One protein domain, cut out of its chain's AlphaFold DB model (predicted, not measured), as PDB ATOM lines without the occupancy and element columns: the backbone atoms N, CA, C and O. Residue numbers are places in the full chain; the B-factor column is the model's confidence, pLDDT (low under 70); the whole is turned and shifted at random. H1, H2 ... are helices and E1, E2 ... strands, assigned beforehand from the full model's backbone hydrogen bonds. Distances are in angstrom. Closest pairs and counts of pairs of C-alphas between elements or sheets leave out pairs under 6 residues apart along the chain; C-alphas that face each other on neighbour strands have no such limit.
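AT A GLANCE: This is residues 167 to 312 of the 418 residues of an uncharacterized protein of Comamonadaceae bacterium NML00-0135 (UniProt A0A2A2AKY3). Two strongly twisted sheets lie face to face as a sandwich, their strands at 21 degrees to each other; from E3 to E8 the chain winds to and fro between them, changing sheet at each link. H1, after the long loop of residues 261 to 276, packs on the first sheet, and the short H2 only grazes the second. The printed part has 146 residues with ten named strands and two named helices, in the order E1 E2 E3 E4 E5 E6 E7 E8 H1 E9 E10 H2; the first sheet, E8 E6 E4 E1 E9, is parallel, and the second, E2 E3 E5 E7 E10, is branched and mixed. The class is mostly strand, with under half of the residues, 65, in named elements; the whole is compact, with a radius of gyration of the C-alphas of 14.3 A and spans of 41 by 34 by 30 A.

HOW THE PARTS SIT: The first sheet runs E8, residues 257 to 260, E6, 235 to 242, E4, 213 to 219, E1, 168 to 174, and E9, 283 to 286. Within hydrogen-bond range are N 258 and O 238, N 239 and O 215, N 216 and O 170, and N 171 and O 283, each 2.8 A. In the second sheet E3, residues 199 to 206, has E2, 182 to 184, and E10, 292 to 295, on one side and E5, 223 to 229, on the other. E2 and E3 form an antiparallel hairpin, N 184 to O 199 at 2.8 A. E10 and E5 are parallel to E3, with N 205 to O 293 and N 202 to O 224 at 2.8 A. E7, residues 246 to 249, is parallel to E5, N 247 to O 223 at 2.8 A. H1, residues 277 to 281, is on the first sheet at a height of 8.5 A, only just over E1 with 3 of its C-alphas; those of His 171 and Ala 279 are closest, 6.9 A. H1 has 0 of 1 O i to N i+4 pairs within range but 2 of 2 O i to N i+3 pairs; H2, residues 308 to 311, is too short for the former.

IN THESE COORDINATES: E1 begins at C-alpha 168 (-12.734, -1.490, -31.716) and is 19.7 A long. E3 spans 22.1 A, E6 20.5 A, E4 19.4 A and E5 18.7 A. H2 ends at C-alpha 311 (-1.811, 11.481, -8.897).

THE WHOLE: The C-alphas farthest apart, of His 270 and Ala 300, are 42.1 A apart. The printed part has no cut. The links E2 to E3, E8 to H1 and E10 to H2 are long. The model's pLDDT is under 70 at residues 178, 195 to 197, 263 to 265 and 268 to 274.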
ATOM      1  N   PHE A 167     -12.713  -6.375 -31.054       97.25
ATOM      2  CA  PHE A 167     -12.687  -5.058 -30.429       97.25
ATOM      3  C   PHE A 167     -12.623  -3.935 -31.459       97.25
ATOM      4  O   PHE A 167     -12.177  -4.109 -32.592       97.25
ATOM      5  N   THR A 168     -12.997  -2.741 -31.008       97.62
ATOM      6  CA  THR A 168     -12.734  -1.490 -31.716       97.62
ATOM      7  C   THR A 168     -11.522  -0.805 -31.093       97.62
ATOM      8  O   THR A 168     -11.508  -0.521 -29.895       97.62
ATOM      9  N   ALA A 169     -10.504  -0.510 -31.903       97.81
ATOM     10  CA  ALA A 169      -9.340   0.258 -31.474       97.81
ATOM     11  C   ALA A 169      -9.546   1.756 -31.730       97.81
ATOM     12  O   ALA A 169      -9.803   2.169 -32.866       97.81
ATOM     13  N   LEU A 170      -9.379   2.569 -30.688       98.38
ATOM     14  CA  LEU A 170      -9.423   4.028 -30.769       98.38
ATOM     15  C   LEU A 170      -8.062   4.585 -30.363       98.38
ATOM     16  O   LEU A 170      -7.576   4.314 -29.267       98.38
ATOM     17  N   HIS A 171      -7.457   5.379 -31.238       97.56
ATOM     18  CA  HIS A 171      -6.213   6.089 -30.974       97.56
ATOM     19  C   HIS A 171      -6.510   7.562 -30.710       97.56
ATOM     20  O   HIS A 171      -7.020   8.255 -31.585       97.56
ATOM     21  N   ILE A 172      -6.204   8.034 -29.503       97.25
ATOM     22  CA  ILE A 172      -6.401   9.420 -29.082       97.25
ATOM     23  C   ILE A 172      -5.038  10.081 -28.883       97.25
ATOM     24  O   ILE A 172      -4.253   9.662 -28.032       97.25
ATOM     25  N   ASP A 173      -4.774  11.134 -29.650       95.19
ATOM     26  CA  ASP A 173      -3.545  11.918 -29.562       95.19
ATOM     27  C   ASP A 173      -3.760  13.245 -28.817       95.19
ATOM     28  O   ASP A 173      -4.743  13.958 -29.036       95.19
ATOM     29  N   GLN A 174      -2.813  13.593 -27.944       93.69
ATOM     30  CA  GLN A 174      -2.662  14.931 -27.379       93.69
ATOM     31  C   GLN A 174      -1.460  15.592 -28.060       93.69
ATOM     32  O   GLN A 174      -0.313  15.371 -27.639       93.69
ATOM     33  N   PRO A 175      -1.697  16.429 -29.085       85.88
ATOM     34  CA  PRO A 175      -0.624  16.955 -29.906       85.88
ATOM     35  C   PRO A 175       0.229  17.961 -29.128       85.88
ATOM     36  O   PRO A 175      -0.276  18.816 -28.396       85.88
ATOM     37  N   ALA A 176       1.538  17.923 -29.371       78.94
ATOM     38  CA  ALA A 176       2.522  18.875 -28.851       78.94
ATOM     39  C   ALA A 176       2.505  20.211 -29.626       78.94
ATOM     40  O   ALA A 176       3.543  20.719 -30.048       78.94
ATOM     41  N   ARG A 177       1.315  20.767 -29.885       76.81
ATOM     42  CA  ARG A 177       1.140  22.015 -30.646       76.81
ATOM     43  C   ARG A 177       0.747  23.164 -29.725       76.81
ATOM     44  O   ARG A 177      -0.040  22.998 -28.795       76.81
ATOM     45  N   ILE A 178       1.278  24.352 -30.010       68.81
ATOM     46  CA  ILE A 178       0.904  25.584 -29.308       68.81
ATOM     47  C   ILE A 178      -0.613  25.794 -29.445       68.81
ATOM     48  O   ILE A 178      -1.163  25.698 -30.540       68.81
ATOM     49  N   GLY A 179      -1.284  26.056 -28.322       70.62
ATOM     50  CA  GLY A 179      -2.729  26.307 -28.277       70.62
ATOM     51  C   GLY A 179      -3.626  25.068 -28.387       70.62
ATOM     52  O   GLY A 179      -4.835  25.238 -28.512       70.62
ATOM     53  N   GLN A 180      -3.075  23.848 -28.352       78.75
ATOM     54  CA  GLN A 180      -3.844  22.596 -28.288       78.75
ATOM     55  C   GLN A 180      -3.749  21.954 -26.904       78.75
ATOM     56  O   GLN A 180      -2.682  22.001 -26.294       78.75
ATOM     57  N   GLY A 181      -4.835  21.314 -26.455       84.94
ATOM     58  CA  GLY A 181      -4.948  20.659 -25.151       84.94
ATOM     59  C   GLY A 181      -5.110  21.609 -23.961       84.94
ATOM     60  O   GLY A 181      -4.642  22.748 -23.965       84.94
ATOM     61  N   LYS A 182      -5.725  21.110 -22.884       92.06
ATOM     62  CA  LYS A 182      -5.823  21.831 -21.612       92.06
ATOM     63  C   LYS A 182      -4.549  21.634 -20.807       92.06
ATOM     64  O   LYS A 182      -4.253  20.528 -20.368       92.06
ATOM     65  N   ARG A 183      -3.808  22.717 -20.592       90.94
ATOM     66  CA  ARG A 183      -2.633  22.727 -19.714       90.94
ATOM     67  C   ARG A 183      -3.072  22.889 -18.268       90.94
ATOM     68  O   ARG A 183      -3.881  23.762 -17.964       90.94
ATOM     69  N   LEU A 184      -2.512  22.076 -17.387       87.56
ATOM     70  CA  LEU A 184      -2.602  22.264 -15.949       87.56
ATOM     71  C   LEU A 184      -1.296  22.900 -15.470       87.56
ATOM     72  O   LEU A 184      -0.210  22.399 -15.754       87.56
ATOM     73  N   GLN A 185      -1.414  24.033 -14.784       80.00
ATOM     74  CA  GLN A 185      -0.279  24.743 -14.197       80.00
ATOM     75  C   GLN A 185      -0.130  24.360 -12.725       80.00
ATOM     76  O   GLN A 185      -1.123  24.076 -12.059       80.00
ATOM     77  N   GLY A 186       1.108  24.357 -12.230       76.62
ATOM     78  CA  GLY A 186       1.397  24.127 -10.812       76.62
ATOM     79  C   GLY A 186       1.118  22.707 -10.312       76.62
ATOM     80  O   GLY A 186       1.151  22.475  -9.110       76.62
ATOM     81  N   ILE A 187       0.852  21.748 -11.206       83.62
ATOM     82  CA  ILE A 187       0.657  20.347 -10.828       83.62
ATOM     83  C   ILE A 187       1.978  19.597 -10.935       83.62
ATOM     84  O   ILE A 187       2.681  19.696 -11.937       83.62
ATOM     85  N   GLN A 188       2.281  18.811  -9.906       87.06
ATOM     86  CA  GLN A 188       3.427  17.911  -9.862       87.06
ATOM     87  C   GLN A 188       2.914  16.495  -9.665       87.06
ATOM     88  O   GLN A 188       2.245  16.206  -8.673       87.06
ATOM     89  N   LEU A 189       3.187  15.619 -10.628       88.75
ATOM     90  CA  LEU A 189       2.677  14.253 -10.622       88.75
ATOM     91  C   LEU A 189       3.700  13.289 -10.020       88.75
ATOM     92  O   LEU A 189       4.913  13.448 -10.182       88.75
ATOM     93  N   LYS A 190       3.208  12.280  -9.300       87.44
ATOM     94  CA  LYS A 190       4.037  11.207  -8.744       87.44
ATOM     95  C   LYS A 190       4.748  10.472  -9.875       87.44
ATOM     96  O   LYS A 190       4.115  10.018 -10.820       87.44
ATOM     97  N   GLY A 191       6.067  10.337  -9.758       80.12
ATOM     98  CA  GLY A 191       6.882   9.684 -10.782       80.12
ATOM     99  C   GLY A 191       7.058  10.483 -12.078       80.12
ATOM    100  O   GLY A 191       7.541   9.907 -13.045       80.12
ATOM    101  N   ASP A 192       6.694  11.772 -12.103       81.44
ATOM    102  CA  ASP A 192       7.073  12.693 -13.177       81.44
ATOM    103  C   ASP A 192       8.463  13.286 -12.915       81.44
ATOM    104  O   ASP A 192       8.736  13.855 -11.847       81.44
ATOM    105  N   ASP A 193       9.340  13.138 -13.902       74.75
ATOM    106  CA  ASP A 193      10.695  13.675 -13.967       74.75
ATOM    107  C   ASP A 193      10.912  14.585 -15.187       74.75
ATOM    108  O   ASP A 193      12.038  15.009 -15.446       74.75
ATOM    109  N   SER A 194       9.837  14.981 -15.880       73.75
ATOM    110  CA  SER A 194       9.866  15.899 -17.030       73.75
ATOM    111  C   SER A 194      10.370  17.317 -16.716       73.75
ATOM    112  O   SER A 194      10.441  18.162 -17.609       73.75
ATOM    113  N   GLY A 195      10.693  17.607 -15.453       66.50
ATOM    114  CA  GLY A 195      11.038  18.944 -14.969       66.50
ATOM    115  C   GLY A 195       9.815  19.785 -14.594       66.50
ATOM    116  O   GLY A 195       9.954  20.973 -14.307       66.50
ATOM    117  N   GLY A 196       8.617  19.186 -14.584       61.84
ATOM    118  CA  GLY A 196       7.414  19.791 -14.010       61.84
ATOM    119  C   GLY A 196       6.847  20.969 -14.806       61.84
ATOM    120  O   GLY A 196       6.094  21.769 -14.256       61.84
ATOM    121  N   GLY A 197       7.238  21.107 -16.077       67.81
ATOM    122  CA  GLY A 197       6.947  22.288 -16.887       67.81
ATOM    123  C   GLY A 197       5.516  22.394 -17.394       67.81
ATOM    124  O   GLY A 197       4.885  23.442 -17.277       67.81
ATOM    125  N   VAL A 198       5.005  21.322 -18.004       80.81
ATOM    126  CA  VAL A 198       3.671  21.310 -18.614       80.81
ATOM    127  C   VAL A 198       3.050  19.932 -18.451       80.81
ATOM    128  O   VAL A 198       3.525  18.966 -19.042       80.81
ATOM    129  N   VAL A 199       1.947  19.869 -17.707       89.06
ATOM    130  CA  VAL A 199       1.069  18.698 -17.650       89.06
ATOM    131  C   VAL A 199      -0.179  18.996 -18.472       89.06
ATOM    132  O   VAL A 199      -0.818  20.034 -18.292       89.06
ATOM    133  N   TYR A 200      -0.545  18.094 -19.375       93.19
ATOM    134  CA  TYR A 200      -1.794  18.180 -20.123       93.19
ATOM    135  C   TYR A 200      -2.904  17.380 -19.447       93.19
ATOM    136  O   TYR A 200      -2.662  16.366 -18.800       93.19
ATOM    137  N   HIS A 201      -4.139  17.833 -19.620       95.00
ATOM    138  CA  HIS A 201      -5.336  17.118 -19.216       95.00
ATOM    139  C   HIS A 201      -6.222  16.896 -20.432       95.00
ATOM    140  O   HIS A 201      -6.640  17.853 -21.087       95.00
ATOM    141  N   VAL A 202      -6.508  15.627 -20.705       96.81
ATOM    142  CA  VAL A 202      -7.446  15.198 -21.731       96.81
ATOM    143  C   VAL A 202      -8.652  14.542 -21.073       96.81
ATOM    144  O   VAL A 202      -8.513  13.555 -20.360       96.81
ATOM    145  N   GLN A 203      -9.836  15.073 -21.350       97.19
ATOM    146  CA  GLN A 203     -11.121  14.473 -21.021       97.19
ATOM    147  C   GLN A 203     -11.613  13.687 -22.238       97.19
ATOM    148  O   GLN A 203     -12.085  14.274 -23.216       97.19
ATOM    149  N   ALA A 204     -11.490  12.363 -22.184       97.75
ATOM    150  CA  ALA A 204     -11.924  11.464 -23.247       97.75
ATOM    151  C   ALA A 204     -13.287  10.860 -22.891       97.75
ATOM    152  O   ALA A 204     -13.385  10.031 -21.991       97.75
ATOM    153  N   ARG A 205     -14.343  11.279 -23.591       98.25
ATOM    154  CA  ARG A 205     -15.708  10.762 -23.440       98.25
ATOM    155  C   ARG A 205     -16.014   9.795 -24.579       98.25
ATOM    156  O   ARG A 205     -15.995  10.192 -25.740       98.25
ATOM    157  N   ILE A 206     -16.273   8.532 -24.253       98.31
ATOM    158  CA  ILE A 206     -16.397   7.444 -25.230       98.31
ATOM    159  C   ILE A 206     -17.779   6.800 -25.134       98.31
ATOM    160  O   ILE A 206     -18.161   6.268 -24.088       98.31
ATOM    161  N   ASN A 207     -18.506   6.816 -26.245       97.94
ATOM    162  CA  ASN A 207     -19.757   6.101 -26.428       97.94
ATOM    163  C   ASN A 207     -19.645   5.163 -27.640       97.94
ATOM    164  O   ASN A 207     -19.784   5.581 -28.784       97.94
ATOM    165  N   GLN A 208     -19.340   3.898 -27.367       97.00
ATOM    166  CA  GLN A 208     -19.159   2.815 -28.332       97.00
ATOM    167  C   GLN A 208     -19.797   1.541 -27.747       97.00
ATOM    168  O   GLN A 208     -19.100   0.731 -27.131       97.00
ATOM    169  N   PRO A 209     -21.130   1.393 -27.842       95.81
ATOM    170  CA  PRO A 209     -21.849   0.296 -27.194       95.81
ATOM    171  C   PRO A 209     -21.683  -1.055 -27.906       95.81
ATOM    172  O   PRO A 209     -21.875  -2.094 -27.281       95.81
ATOM    173  N   ASP A 210     -21.321  -1.054 -29.191       95.06
ATOM    174  CA  ASP A 210     -21.417  -2.249 -30.040       95.06
ATOM    175  C   ASP A 210     -20.298  -3.267 -29.798       95.06
ATOM    176  O   ASP A 210     -20.505  -4.473 -29.926       95.06
ATOM    177  N   LYS A 211     -19.092  -2.788 -29.471       95.62
ATOM    178  CA  LYS A 211     -17.899  -3.625 -29.299       95.62
ATOM    179  C   LYS A 211     -17.060  -3.171 -28.108       95.62
ATOM    180  O   LYS A 211     -17.017  -1.975 -27.815       95.62
ATOM    181  N   PRO A 212     -16.325  -4.092 -27.458       97.75
ATOM    182  CA  PRO A 212     -15.308  -3.716 -26.489       97.75
ATOM    183  C   PRO A 212     -14.286  -2.749 -27.104       97.75
ATOM    184  O   PRO A 212     -13.856  -2.920 -28.245       97.75
ATOM    185  N   VAL A 213     -13.893  -1.734 -26.341       98.31
ATOM    186  CA  VAL A 213     -13.018  -0.653 -26.803       98.31
ATOM    187  C   VAL A 213     -11.608  -0.836 -26.265       98.31
ATOM    188  O   VAL A 213     -11.402  -0.897 -25.054       98.31
ATOM    189  N   VAL A 214     -10.625  -0.834 -27.159       98.50
ATOM    190  CA  VAL A 214      -9.207  -0.732 -26.806       98.50
ATOM    191  C   VAL A 214      -8.748   0.701 -27.043       98.50
ATOM    192  O   VAL A 214      -8.834   1.210 -28.162       98.50
ATOM    193  N   LEU A 215      -8.265   1.355 -25.986       98.50
ATOM    194  CA  LEU A 215      -7.776   2.728 -26.046       98.50
ATOM    195  C   LEU A 215      -6.264   2.755 -26.206       98.50
ATOM    196  O   LEU A 215      -5.526   2.219 -25.383       98.50
ATOM    197  N   LEU A 216      -5.815   3.445 -27.243       97.38
ATOM    198  CA  LEU A 216      -4.423   3.779 -27.476       97.38
ATOM    199  C   LEU A 216      -4.285   5.283 -27.268       97.38
ATOM    200  O   LEU A 216      -4.936   6.062 -27.958       97.38
ATOM    201  N   LEU A 217      -3.482   5.704 -26.304       97.00
ATOM    202  CA  LEU A 217      -3.348   7.107 -25.922       97.00
ATOM    203  C   LEU A 217      -1.915   7.547 -26.194       97.00
ATOM    204  O   LEU A 217      -0.984   6.841 -25.806       97.00
ATOM    205  N   SER A 218      -1.721   8.687 -26.856       93.75
ATOM    206  CA  SER A 218      -0.376   9.200 -27.122       93.75
ATOM    207  C   SER A 218      -0.201  10.670 -26.796       93.75
ATOM    208  O   SER A 218      -1.035  11.506 -27.135       93.75
ATOM    209  N   SER A 219       0.924  11.001 -26.164       92.00
ATOM    210  CA  SER A 219       1.387  12.382 -26.062       92.00
ATOM    211  C   SER A 219       2.896  12.463 -25.908       92.00
ATOM    212  O   SER A 219       3.535  11.592 -25.326       92.00
ATOM    213  N   TYR A 220       3.481  13.558 -26.381       87.94
ATOM    214  CA  TYR A 220       4.865  13.876 -26.045       87.94
ATOM    215  C   TYR A 220       5.004  14.241 -24.556       87.94
ATOM    216  O   TYR A 220       5.882  13.727 -23.868       87.94
ATOM    217  N   TYR A 221       4.118  15.111 -24.060       88.12
ATOM    218  CA  TYR A 221       4.165  15.675 -22.709       88.12
ATOM    219  C   TYR A 221       3.512  14.752 -21.667       88.12
ATOM    220  O   TYR A 221       2.697  13.897 -22.038       88.12
ATOM    221  N   PRO A 222       3.810  14.937 -20.364       90.31
ATOM    222  CA  PRO A 222       3.032  14.303 -19.310       90.31
ATOM    223  C   PRO A 222       1.554  14.648 -19.488       90.31
ATOM    224  O   PRO A 222       1.188  15.825 -19.548       90.31
ATOM    225  N   THR A 223       0.705  13.631 -19.610       93.62
ATOM    226  CA  THR A 223      -0.725  13.829 -19.877       93.62
ATOM    227  C   THR A 223      -1.568  12.973 -18.951       93.62
ATOM    228  O   THR A 223      -1.377  11.760 -18.859       93.62
ATOM    229  N   ILE A 224      -2.517  13.621 -18.281       95.75
ATOM    230  CA  ILE A 224      -3.592  12.983 -17.537       95.75
ATOM    231  C   ILE A 224      -4.733  12.710 -18.503       95.75
ATOM    232  O   ILE A 224      -5.305  13.643 -19.073       95.75
ATOM    233  N   TRP A 225      -5.077  11.441 -18.659       97.56
ATOM    234  CA  TRP A 225      -6.183  11.003 -19.496       97.56
ATOM    235  C   TRP A 225      -7.353  10.639 -18.589       97.56
ATOM    236  O   TRP A 225      -7.383   9.546 -18.035       97.56
ATOM    237  N   GLN A 226      -8.297  11.562 -18.411       97.50
ATOM    238  CA  GLN A 226      -9.543  11.308 -17.695       97.50
ATOM    239  C   GLN A 226     -10.527  10.632 -18.650       97.50
ATOM    240  O   GLN A 226     -11.148  11.283 -19.497       97.50
ATOM    241  N   ILE A 227     -10.645   9.314 -18.519       98.19
ATOM    242  CA  ILE A 227     -11.487   8.478 -19.370       98.19
ATOM    243  C   ILE A 227     -12.892   8.409 -18.775       98.19
ATOM    244  O   ILE A 227     -13.080   8.097 -17.602       98.19
ATOM    245  N   SER A 228     -13.892   8.679 -19.597       97.88
ATOM    246  CA  SER A 228     -15.299   8.561 -19.241       97.88
ATOM    247  C   SER A 228     -16.019   7.750 -20.304       97.88
ATOM    248  O   SER A 228     -15.849   8.000 -21.497       97.88
ATOM    249  N   ARG A 229     -16.863   6.807 -19.890       97.88
ATOM    250  CA  ARG A 229     -17.614   5.936 -20.802       97.88
ATOM    251  C   ARG A 229     -19.121   6.066 -20.612       97.88
ATOM    252  O   ARG A 229     -19.577   6.367 -19.506       97.88
ATOM    253  N   SER A 230     -19.895   5.825 -21.667       97.75
ATOM    254  CA  SER A 230     -21.337   5.593 -21.516       97.75
ATOM    255  C   SER A 230     -21.587   4.251 -20.800       97.75
ATOM    256  O   SER A 230     -20.710   3.379 -20.819       97.75
ATOM    257  N   PRO A 231     -22.756   4.037 -20.162       96.69
ATOM    258  CA  PRO A 231     -23.017   2.816 -19.398       96.69
ATOM    259  C   PRO A 231     -22.875   1.525 -20.214       96.69
ATOM    260  O   PRO A 231     -22.385   0.531 -19.686       96.69
ATOM    261  N   GLN A 232     -23.260   1.563 -21.494       96.38
ATOM    262  CA  GLN A 232     -23.212   0.431 -22.423       96.38
ATOM    263  C   GLN A 232     -21.838   0.242 -23.078       96.38
ATOM    264  O   GLN A 232     -21.559  -0.822 -23.619       96.38
ATOM    265  N   THR A 233     -20.959   1.244 -23.021       97.56
ATOM    266  CA  THR A 233     -19.590   1.110 -23.527       97.56
ATOM    267  C   THR A 233     -18.761   0.279 -22.557       97.56
ATOM    268  O   THR A 233     -18.721   0.577 -21.359       97.56
ATOM    269  N   ARG A 234     -18.031  -0.710 -23.077       97.12
ATOM    270  CA  ARG A 234     -17.048  -1.496 -22.321       97.12
ATOM    271  C   ARG A 234     -15.634  -1.130 -22.760       97.12
ATOM    272  O   ARG A 234     -15.259  -1.402 -23.895       97.12
ATOM    273  N   ILE A 235     -14.829  -0.575 -21.854       98.19
ATOM    274  CA  ILE A 235     -13.386  -0.421 -22.087       98.19
ATOM    275  C   ILE A 235     -12.716  -1.764 -21.788       98.19
ATOM    276  O   ILE A 235     -12.860  -2.297 -20.692       98.19
ATOM    277  N   ALA A 236     -12.038  -2.330 -22.781       97.81
ATOM    278  CA  ALA A 236     -11.369  -3.622 -22.689       97.81
ATOM    279  C   ALA A 236      -9.923  -3.496 -22.211       97.81
ATOM    280  O   ALA A 236      -9.474  -4.337 -21.445       97.81
ATOM    281  N   ALA A 237      -9.204  -2.466 -22.663       98.06
ATOM    282  CA  ALA A 237      -7.806  -2.239 -22.313       98.06
ATOM    283  C   ALA A 237      -7.385  -0.798 -22.628       98.06
ATOM    284  O   ALA A 237      -7.971  -0.146 -23.500       98.06
ATOM    285  N   VAL A 238      -6.338  -0.318 -21.952       97.75
ATOM    286  CA  VAL A 238      -5.705   0.979 -22.225       97.75
ATOM    287  C   VAL A 238      -4.204   0.807 -22.385       97.75
ATOM    288  O   VAL A 238      -3.555   0.216 -21.526       97.75
ATOM    289  N   TRP A 239      -3.645   1.375 -23.447       95.31
ATOM    290  CA  TRP A 239      -2.211   1.559 -23.607       95.31
ATOM    291  C   TRP A 239      -1.917   3.041 -23.813       95.31
ATOM    292  O   TRP A 239      -2.262   3.615 -24.844       95.31
ATOM    293  N   ALA A 240      -1.269   3.665 -22.833       94.44
ATOM    294  CA  ALA A 240      -0.835   5.053 -22.898       94.44
ATOM    295  C   ALA A 240       0.677   5.138 -23.144       94.44
ATOM    296  O   ALA A 240       1.472   4.615 -22.369       94.44
ATOM    297  N   SER A 241       1.081   5.792 -24.232       90.50
ATOM    298  CA  SER A 241       2.474   5.874 -24.669       90.50
ATOM    299  C   SER A 241       2.926   7.317 -24.875       90.50
ATOM    300  O   SER A 241       2.175   8.146 -25.384       90.50
ATOM    301  N   GLY A 242       4.164   7.641 -24.514       87.81
ATOM    302  CA  GLY A 242       4.679   8.992 -24.713       87.81
ATOM    303  C   GLY A 242       6.183   9.133 -24.592       87.81
ATOM    304  O   GLY A 242       6.901   8.154 -24.402       87.81
ATOM    305  N   TYR A 243       6.683  10.361 -24.740       83.81
ATOM    306  CA  TYR A 243       8.067  10.646 -24.352       83.81
ATOM    307  C   TYR A 243       8.155  10.718 -22.827       83.81
ATOM    308  O   TYR A 243       8.945  10.005 -22.223       83.81
ATOM    309  N   HIS A 244       7.271  11.490 -22.200       85.69
ATOM    310  CA  HIS A 244       7.112  11.495 -20.749       85.69
ATOM    311  C   HIS A 244       6.047  10.494 -20.283       85.69
ATOM    312  O   HIS A 244       5.254   9.985 -21.082       85.69
ATOM    313  N   ARG A 245       6.023  10.213 -18.978       88.38
ATOM    314  CA  ARG A 245       5.035   9.329 -18.348       88.38
ATOM    315  C   ARG A 245       3.600   9.790 -18.624       88.38
ATOM    316  O   ARG A 245       3.303  10.983 -18.586       88.38
ATOM    317  N   GLN A 246       2.716   8.836 -18.898       92.50
ATOM    318  CA  GLN A 246       1.294   9.077 -19.143       92.50
ATOM    319  C   GLN A 246       0.467   8.632 -17.930       92.50
ATOM    320  O   GLN A 246       0.871   7.732 -17.200       92.50
ATOM    321  N   TYR A 247      -0.689   9.260 -17.713       94.81
ATOM    322  CA  TYR A 247      -1.507   9.046 -16.514       94.81
ATOM    323  C   TYR A 247      -2.970   8.769 -16.879       94.81
ATOM    324  O   TYR A 247      -3.824   9.650 -16.734       94.81
ATOM    325  N   PRO A 248      -3.278   7.574 -17.406       96.06
ATOM    326  CA  PRO A 248      -4.655   7.142 -17.597       96.06
ATOM    327  C   PRO A 248      -5.364   6.916 -16.258       96.06
ATOM    328  O   PRO A 248      -4.877   6.198 -15.390       96.06
ATOM    329  N   ILE A 249      -6.532   7.534 -16.118       96.62
ATOM    330  CA  ILE A 249      -7.493   7.349 -15.027       96.62
ATOM    331  C   ILE A 249      -8.896   7.274 -15.632       96.62
ATOM    332  O   ILE A 249      -9.088   7.581 -16.808       96.62
ATOM    333  N   GLY A 250      -9.902   6.889 -14.856       94.62
ATOM    334  CA  GLY A 250     -11.281   6.834 -15.344       94.62
ATOM    335  C   GLY A 250     -11.794   5.436 -15.671       94.62
ATOM    336  O   GLY A 250     -12.987   5.287 -15.923       94.62
ATOM    337  N   THR A 251     -10.926   4.423 -15.659       93.81
ATOM    338  CA  THR A 251     -11.271   3.035 -15.997       93.81
ATOM    339  C   THR A 251     -11.635   2.194 -14.775       93.81
ATOM    340  O   THR A 251     -11.334   2.553 -13.639       93.81
ATOM    341  N   ASP A 252     -12.319   1.073 -15.015       91.06
ATOM    342  CA  ASP A 252     -12.613   0.074 -13.982       91.06
ATOM    343  C   ASP A 252     -11.308  -0.629 -13.548       91.06
ATOM    344  O   ASP A 252     -10.411  -0.812 -14.372       91.06
ATOM    345  N   GLU A 253     -11.187  -1.034 -12.275       87.50
ATOM    346  CA  GLU A 253      -9.936  -1.592 -11.711       87.50
ATOM    347  C   GLU A 253      -9.432  -2.848 -12.440       87.50
ATOM    348  O   GLU A 253      -8.234  -3.118 -12.451       87.50
ATOM    349  N   GLN A 254     -10.332  -3.613 -13.066       92.06
ATOM    350  CA  GLN A 254      -9.984  -4.833 -13.800       92.06
ATOM    351  C   GLN A 254      -9.494  -4.561 -15.230       92.06
ATOM    352  O   GLN A 254      -9.070  -5.492 -15.913       92.06
ATOM    353  N   VAL A 255      -9.588  -3.319 -15.721       96.06
ATOM    354  CA  VAL A 255      -9.139  -2.976 -17.073       96.06
ATOM    355  C   VAL A 255      -7.608  -2.978 -17.098       96.06
ATOM    356  O   VAL A 255      -6.999  -2.192 -16.373       96.06
ATOM    357  N   PRO A 256      -6.957  -3.793 -17.946       95.81
ATOM    358  CA  PRO A 256      -5.511  -3.764 -18.090       95.81
ATOM    359  C   PRO A 256      -5.055  -2.411 -18.644       95.81
ATOM    360  O   PRO A 256      -5.454  -1.985 -19.736       95.81
ATOM    361  N   VAL A 257      -4.189  -1.742 -17.885       94.88
ATOM    362  CA  VAL A 257      -3.592  -0.453 -18.238       94.88
ATOM    363  C   VAL A 257      -2.084  -0.622 -18.377       94.88
ATOM    364  O   VAL A 257      -1.394  -0.919 -17.404       94.88
ATOM    365  N   LEU A 258      -1.566  -0.389 -19.580       92.19
ATOM    366  CA  LEU A 258      -0.137  -0.338 -19.857       92.19
ATOM    367  C   LEU A 258       0.283   1.114 -20.091       92.19
ATOM    368  O   LEU A 258      -0.292   1.812 -20.923       92.19
ATOM    369  N   THR A 259       1.301   1.562 -19.361       90.31
ATOM    370  CA  THR A 259       1.951   2.850 -19.610       90.31
ATOM    371  C   THR A 259       3.375   2.611 -20.085       90.31
ATOM    372  O   THR A 259       4.125   1.865 -19.458       90.31
ATOM    373  N   THR A 260       3.735   3.233 -21.203       87.06
ATOM    374  CA  THR A 260       5.084   3.188 -21.773       87.06
ATOM    375  C   THR A 260       5.588   4.607 -21.986       87.06
ATOM    376  O   THR A 260       4.853   5.472 -22.462       87.06
ATOM    377  N   SER A 261       6.849   4.876 -21.670       82.56
ATOM    378  CA  SER A 261       7.431   6.206 -21.864       82.56
ATOM    379  C   SER A 261       8.902   6.119 -22.254       82.56
ATOM    380  O   SER A 261       9.408   5.028 -22.539       82.56
ATOM    381  N   HIS A 262       9.607   7.255 -22.294       75.06
ATOM    382  CA  HIS A 262      11.058   7.209 -22.313       75.06
ATOM    383  C   HIS A 262      11.546   6.427 -21.099       75.06
ATOM    384  O   HIS A 262      12.248   5.468 -21.341       75.06
ATOM    385  N   ASP A 263      11.133   6.740 -19.870       66.00
ATOM    386  CA  ASP A 263      11.724   6.232 -18.615       66.00
ATOM    387  C   ASP A 263      11.090   4.940 -18.044       66.00
ATOM    388  O   ASP A 263      11.608   4.336 -17.092       66.00
ATOM    389  N   GLU A 264       9.994   4.486 -18.651       69.62
ATOM    390  CA  GLU A 264       9.198   3.306 -18.275       69.62
ATOM    391  C   GLU A 264       9.310   2.188 -19.341       69.62
ATOM    392  O   GLU A 264       9.989   2.401 -20.352       69.62
ATOM    393  N   PRO A 265       8.766   0.964 -19.134       67.75
ATOM    394  CA  PRO A 265       9.123  -0.162 -19.988       67.75
ATOM    395  C   PRO A 265       8.808   0.127 -21.464       67.75
ATOM    396  O   PRO A 265       7.775   0.700 -21.807       67.75
ATOM    397  N   ARG A 266       9.739  -0.256 -22.345       72.38
ATOM    398  CA  ARG A 266       9.639  -0.090 -23.796       72.38
ATOM    399  C   ARG A 266       9.206  -1.393 -24.458       72.38
ATOM    400  O   ARG A 266       9.884  -2.404 -24.337       72.38
ATOM    401  N   CYS A 267       8.141  -1.379 -25.236       77.00
ATOM    402  CA  CYS A 267       7.814  -2.540 -26.062       77.00
ATOM    403  C   CYS A 267       8.755  -2.602 -27.278       77.00
ATOM    404  O   CYS A 267       9.100  -1.554 -27.821       77.00
ATOM    405  N   LYS A 268       9.148  -3.799 -27.745       63.19
ATOM    406  CA  LYS A 268      10.070  -4.043 -28.882       63.19
ATOM    407  C   LYS A 268       9.623  -3.494 -30.236       63.19
ATOM    408  O   LYS A 268      10.322  -3.703 -31.230       63.19
ATOM    409  N   SER A 269       8.512  -2.762 -30.323       53.97
ATOM    410  CA  SER A 269       8.295  -1.937 -31.506       53.97
ATOM    411  C   SER A 269       9.507  -0.997 -31.599       53.97
ATOM    412  O   SER A 269       9.874  -0.331 -30.637       53.97
ATOM    413  N   HIS A 270      10.232  -1.026 -32.718       46.03
ATOM    414  CA  HIS A 270      11.553  -0.398 -32.887       46.03
ATOM    415  C   HIS A 270      11.552   1.149 -32.798       46.03
ATOM    416  O   HIS A 270      12.426   1.814 -33.351       46.03
ATOM    417  N   ARG A 271      10.560   1.748 -32.133       50.22
ATOM    418  CA  ARG A 271      10.427   3.174 -31.876       50.22
ATOM    419  C   ARG A 271      10.249   3.394 -30.369       50.22
ATOM    420  O   ARG A 271       9.291   2.870 -29.803       50.22
ATOM    421  N   PRO A 272      11.100   4.199 -29.703       44.56
ATOM    422  CA  PRO A 272      10.707   4.767 -28.417       44.56
ATOM    423  C   PRO A 272       9.366   5.483 -28.641       44.56
ATOM    424  O   PRO A 272       9.274   6.254 -29.590       44.56
ATOM    425  N   GLN A 273       8.340   5.190 -27.830       59.91
ATOM    426  CA  GLN A 273       6.929   5.618 -27.994       59.91
ATOM    427  C   GLN A 273       6.022   4.713 -28.861       59.91
ATOM    428  O   GLN A 273       4.870   5.071 -29.115       59.91
ATOM    429  N   GLY A 274       6.482   3.549 -29.326       69.12
ATOM    430  CA  GLY A 274       5.717   2.751 -30.283       69.12
ATOM    431  C   GLY A 274       4.527   1.993 -29.678       69.12
ATOM    432  O   GLY A 274       4.697   0.988 -28.991       69.12
ATOM    433  N   LEU A 275       3.323   2.454 -30.019       84.94
ATOM    434  CA  LEU A 275       2.060   1.724 -29.875       84.94
ATOM    435  C   LEU A 275       2.103   0.359 -30.608       84.94
ATOM    436  O   LEU A 275       2.960   0.158 -31.479       84.94
ATOM    437  N   PRO A 276       1.193  -0.585 -30.294       86.88
ATOM    438  CA  PRO A 276       1.153  -1.896 -30.944       86.88
ATOM    439  C   PRO A 276       0.933  -1.771 -32.457       86.88
ATOM    440  O   PRO A 276       0.399  -0.778 -32.942       86.88
ATOM    441  N   SER A 277       1.314  -2.789 -33.233       85.06
ATOM    442  CA  SER A 277       1.260  -2.739 -34.707       85.06
ATOM    443  C   SER A 277      -0.138  -2.428 -35.262       85.06
ATOM    444  O   SER A 277      -0.266  -1.667 -36.228       85.06
ATOM    445  N   PHE A 278      -1.191  -2.939 -34.614       89.44
ATOM    446  CA  PHE A 278      -2.582  -2.672 -34.995       89.44
ATOM    447  C   PHE A 278      -3.013  -1.215 -34.764       89.44
ATOM    448  O   PHE A 278      -4.027  -0.792 -35.308       89.44
ATOM    449  N   ALA A 279      -2.241  -0.410 -34.023       89.56
ATOM    450  CA  ALA A 279      -2.515   1.017 -33.839       89.56
ATOM    451  C   ALA A 279      -2.598   1.779 -35.169       89.56
ATOM    452  O   ALA A 279      -3.308   2.775 -35.281       89.56
ATOM    453  N   SER A 280      -1.901   1.291 -36.199       88.94
ATOM    454  CA  SER A 280      -1.980   1.831 -37.559       88.94
ATOM    455  C   SER A 280      -3.387   1.751 -38.172       88.94
ATOM    456  O   SER A 280      -3.712   2.585 -39.016       88.94
ATOM    457  N   GLN A 281      -4.209   0.800 -37.719       92.88
ATOM    458  CA  GLN A 281      -5.581   0.545 -38.171       92.88
ATOM    459  C   GLN A 281      -6.641   1.133 -37.225       92.88
ATOM    460  O   GLN A 281      -7.831   1.080 -37.525       92.88
ATOM    461  N   ALA A 282      -6.233   1.685 -36.078       95.81
ATOM    462  CA  ALA A 282      -7.150   2.288 -35.121       95.81
ATOM    463  C   ALA A 282      -7.809   3.551 -35.694       95.81
ATOM    464  O   ALA A 282      -7.202   4.303 -36.463       95.81
ATOM    465  N   GLN A 283      -9.041   3.824 -35.263       97.75
ATOM    466  CA  GLN A 283      -9.703   5.093 -35.558       97.75
ATOM    467  C   GLN A 283      -8.990   6.216 -34.800       97.75
ATOM    468  O   GLN A 283      -8.761   6.094 -33.598       97.75
ATOM    469  N   LYS A 284      -8.619   7.296 -35.494       96.81
ATOM    470  CA  LYS A 284      -7.756   8.349 -34.943       96.81
ATOM    471  C   LYS A 284      -8.554   9.573 -34.525       96.81
ATOM    472  O   LYS A 284      -9.312  10.131 -35.313       96.81
ATOM    473  N   PHE A 285      -8.288  10.028 -33.313       96.81
ATOM    474  CA  PHE A 285      -8.866  11.209 -32.695       96.81
ATOM    475  C   PHE A 285      -7.750  12.069 -32.112       96.81
ATOM    476  O   PHE A 285      -6.678  11.578 -31.762       96.81
ATOM    477  N   SER A 286      -8.011  13.363 -31.986       95.06
ATOM    478  CA  SER A 286      -7.118  14.307 -31.316       95.06
ATOM    479  C   SER A 286      -7.923  15.117 -30.321       95.06
ATOM    480  O   SER A 286      -9.060  15.493 -30.611       95.06
ATOM    481  N   SER A 287      -7.316  15.437 -29.181       94.31
ATOM    482  CA  SER A 287      -7.872  16.447 -28.285       94.31
ATOM    483  C   SER A 287      -7.981  17.797 -28.986       94.31
ATOM    484  O   SER A 287      -7.161  18.161 -29.836       94.31
ATOM    485  N   ASN A 288      -9.035  18.528 -28.640       93.00
ATOM    486  CA  ASN A 288      -9.219  19.906 -29.069       93.00
ATOM    487  C   ASN A 288      -8.413  20.875 -28.168       93.00
ATOM    488  O   ASN A 288      -7.659  20.485 -27.269       93.00
ATOM    489  N   ARG A 289      -8.619  22.185 -28.356       90.94
ATOM    490  CA  ARG A 289      -7.950  23.230 -27.560       90.94
ATOM    491  C   ARG A 289      -8.310  23.212 -26.071       90.94
ATOM    492  O   ARG A 289      -7.518  23.678 -25.261       90.94
ATOM    493  N   THR A 290      -9.475  22.680 -25.704       92.81
ATOM    494  CA  THR A 290      -9.928  22.540 -24.310       92.81
ATOM    495  C   THR A 290      -9.524  21.202 -23.694       92.81
ATOM    496  O   THR A 290      -9.886  20.925 -22.550       92.81
ATOM    497  N   GLY A 291      -8.741  20.385 -24.410       94.31
ATOM    498  CA  GLY A 291      -8.342  19.061 -23.946       94.31
ATOM    499  C   GLY A 291      -9.516  18.092 -23.903       94.31
ATOM    500  O   GLY A 291      -9.584  17.263 -23.009       94.31
ATOM    501  N   GLU A 292     -10.478  18.206 -24.809       96.12
ATOM    502  CA  GLU A 292     -11.649  17.333 -24.849       96.12
ATOM    503  C   GLU A 292     -11.664  16.499 -26.126       96.12
ATOM    504  O   GLU A 292     -11.261  16.959 -27.199       96.12
ATOM    505  N   VAL A 293     -12.149  15.266 -25.986       97.06
ATOM    506  CA  VAL A 293     -12.431  14.336 -27.080       97.06
ATOM    507  C   VAL A 293     -13.769  13.677 -26.785       97.06
ATOM    508  O   VAL A 293     -13.945  13.094 -25.716       97.06
ATOM    509  N   LEU A 294     -14.705  13.762 -27.726       97.69
ATOM    510  CA  LEU A 294     -15.951  13.001 -27.709       97.69
ATOM    511  C   LEU A 294     -15.916  12.006 -28.868       97.69
ATOM    512  O   LEU A 294     -15.669  12.400 -30.006       97.69
ATOM    513  N   ILE A 295     -16.142  10.730 -28.569       97.94
ATOM    514  CA  ILE A 295     -16.193   9.653 -29.558       97.94
ATOM    515  C   ILE A 295     -17.575   9.012 -29.494       97.94
ATOM    516  O   ILE A 295     -17.958   8.500 -28.443       97.94
ATOM    517  N   GLY A 296     -18.282   9.018 -30.624       96.75
ATOM    518  CA  GLY A 296     -19.679   8.596 -30.712       96.75
ATOM    519  C   GLY A 296     -20.656   9.665 -30.220       96.75
ATOM    520  O   GLY A 296     -20.283  10.817 -29.988       96.75
ATOM    521  N   GLU A 297     -21.918   9.271 -30.066       95.81
ATOM    522  CA  GLU A 297     -22.990  10.182 -29.658       95.81
ATOM    523  C   GLU A 297     -22.877  10.601 -28.181       95.81
ATOM    524  O   GLU A 297     -22.429   9.807 -27.343       95.81
ATOM    525  N   PRO A 298     -23.322  11.815 -27.808       95.81
ATOM    526  CA  PRO A 298     -23.410  12.224 -26.412       95.81
ATOM    527  C   PRO A 298     -24.242  11.247 -25.568       95.81
ATOM    528  O   PRO A 298     -25.297  10.777 -25.984       95.81
ATOM    529  N   SER A 299     -23.796  10.980 -24.339       95.56
ATOM    530  CA  SER A 299     -24.556  10.199 -23.363       95.56
ATOM    531  C   SER A 299     -25.119  11.094 -22.263       95.56
ATOM    532  O   SER A 299     -24.445  12.012 -21.792       95.56
ATOM    533  N   ALA A 300     -26.334  10.783 -21.806       94.94
ATOM    534  CA  ALA A 300     -26.948  11.431 -20.647       94.94
ATOM    535  C   ALA A 300     -26.215  11.110 -19.329       94.94
ATOM    536  O   ALA A 300     -26.354  11.840 -18.350       94.94
ATOM    537  N   ARG A 301     -25.432  10.022 -19.290       96.56
ATOM    538  CA  ARG A 301     -24.667   9.604 -18.112       96.56
ATOM    539  C   ARG A 301     -23.263   9.173 -18.513       96.56
ATOM    540  O   ARG A 301     -23.092   8.291 -19.344       96.56
ATOM    541  N   TRP A 302     -22.267   9.740 -17.845       97.06
ATOM    542  CA  TRP A 302     -20.864   9.364 -17.998       97.06
ATOM    543  C   TRP A 302     -20.371   8.665 -16.734       97.06
ATOM    544  O   TRP A 302     -20.630   9.132 -15.626       97.06
ATOM    545  N   ILE A 303     -19.675   7.543 -16.901       96.62
ATOM    546  CA  ILE A 303     -19.042   6.781 -15.822       96.62
ATOM    547  C   ILE A 303     -17.531   6.989 -15.925       96.62
ATOM    548  O   ILE A 303     -16.967   6.810 -17.005       96.62
ATOM    549  N   SER A 304     -16.898   7.385 -14.823       95.50
ATOM    550  CA  SER A 304     -15.451   7.593 -14.714       95.50
ATOM    551  C   SER A 304     -15.014   7.348 -13.272       95.50
ATOM    552  O   SER A 304     -15.699   7.786 -12.345       95.50
ATOM    553  N   HIS A 305     -13.892   6.660 -13.079       92.44
ATOM    554  CA  HIS A 305     -13.322   6.358 -11.763       92.44
ATOM    555  C   HIS A 305     -11.973   7.048 -11.519       92.44
ATOM    556  O   HIS A 305     -11.198   7.308 -12.434       92.44
ATOM    557  N   GLY A 306     -11.650   7.315 -10.255       88.88
ATOM    558  CA  GLY A 306     -10.398   7.971  -9.881       88.88
ATOM    559  C   GLY A 306     -10.404   9.487 -10.095       88.88
ATOM    560  O   GLY A 306     -11.220  10.060 -10.820       88.88
ATOM    561  N   HIS A 307      -9.474  10.152  -9.414       88.62
ATOM    562  CA  HIS A 307      -9.406  11.609  -9.346       88.62
ATOM    563  C   HIS A 307      -7.978  12.100  -9.559       88.62
ATOM    564  O   HIS A 307      -7.037  11.525  -9.012       88.62
ATOM    565  N   ILE A 308      -7.830  13.225 -10.262       90.50
ATOM    566  CA  ILE A 308      -6.536  13.881 -10.518       90.50
ATOM    567  C   ILE A 308      -5.724  14.080  -9.232       90.50
ATOM    568  O   ILE A 308      -4.515  13.866  -9.236       90.50
ATOM    569  N   ALA A 309      -6.380  14.434  -8.122       89.75
ATOM    570  CA  ALA A 309      -5.724  14.656  -6.833       89.75
ATOM    571  C   ALA A 309      -4.905  13.443  -6.348       89.75
ATOM    572  O   ALA A 309      -3.858  13.619  -5.737       89.75
ATOM    573  N   SER A 310      -5.326  12.214  -6.674       89.06
ATOM    574  CA  SER A 310      -4.601  10.993  -6.284       89.06
ATOM    575  C   SER A 310      -3.216  10.866  -6.940       89.06
ATOM    576  O   SER A 310      -2.311  10.239  -6.377       89.06
ATOM    577  N   LEU A 311      -3.038  11.504  -8.102       90.19
ATOM    578  CA  LEU A 311      -1.811  11.481  -8.897       90.19
ATOM    579  C   LEU A 311      -0.784  12.525  -8.444       90.19
ATOM    580  O   LEU A 311       0.379  12.440  -8.838       90.19
ATOM    581  N   GLN A 312      -1.198  13.522  -7.659       88.56
ATOM    582  CA  GLN A 312      -0.335  14.636  -7.273       88.56
ATOM    583  C   GLN A 312       0.657  14.223  -6.183       88.56
ATOM    584  O   GLN A 312       0.317  13.440  -5.293       88.56
TER     585      GLN A 312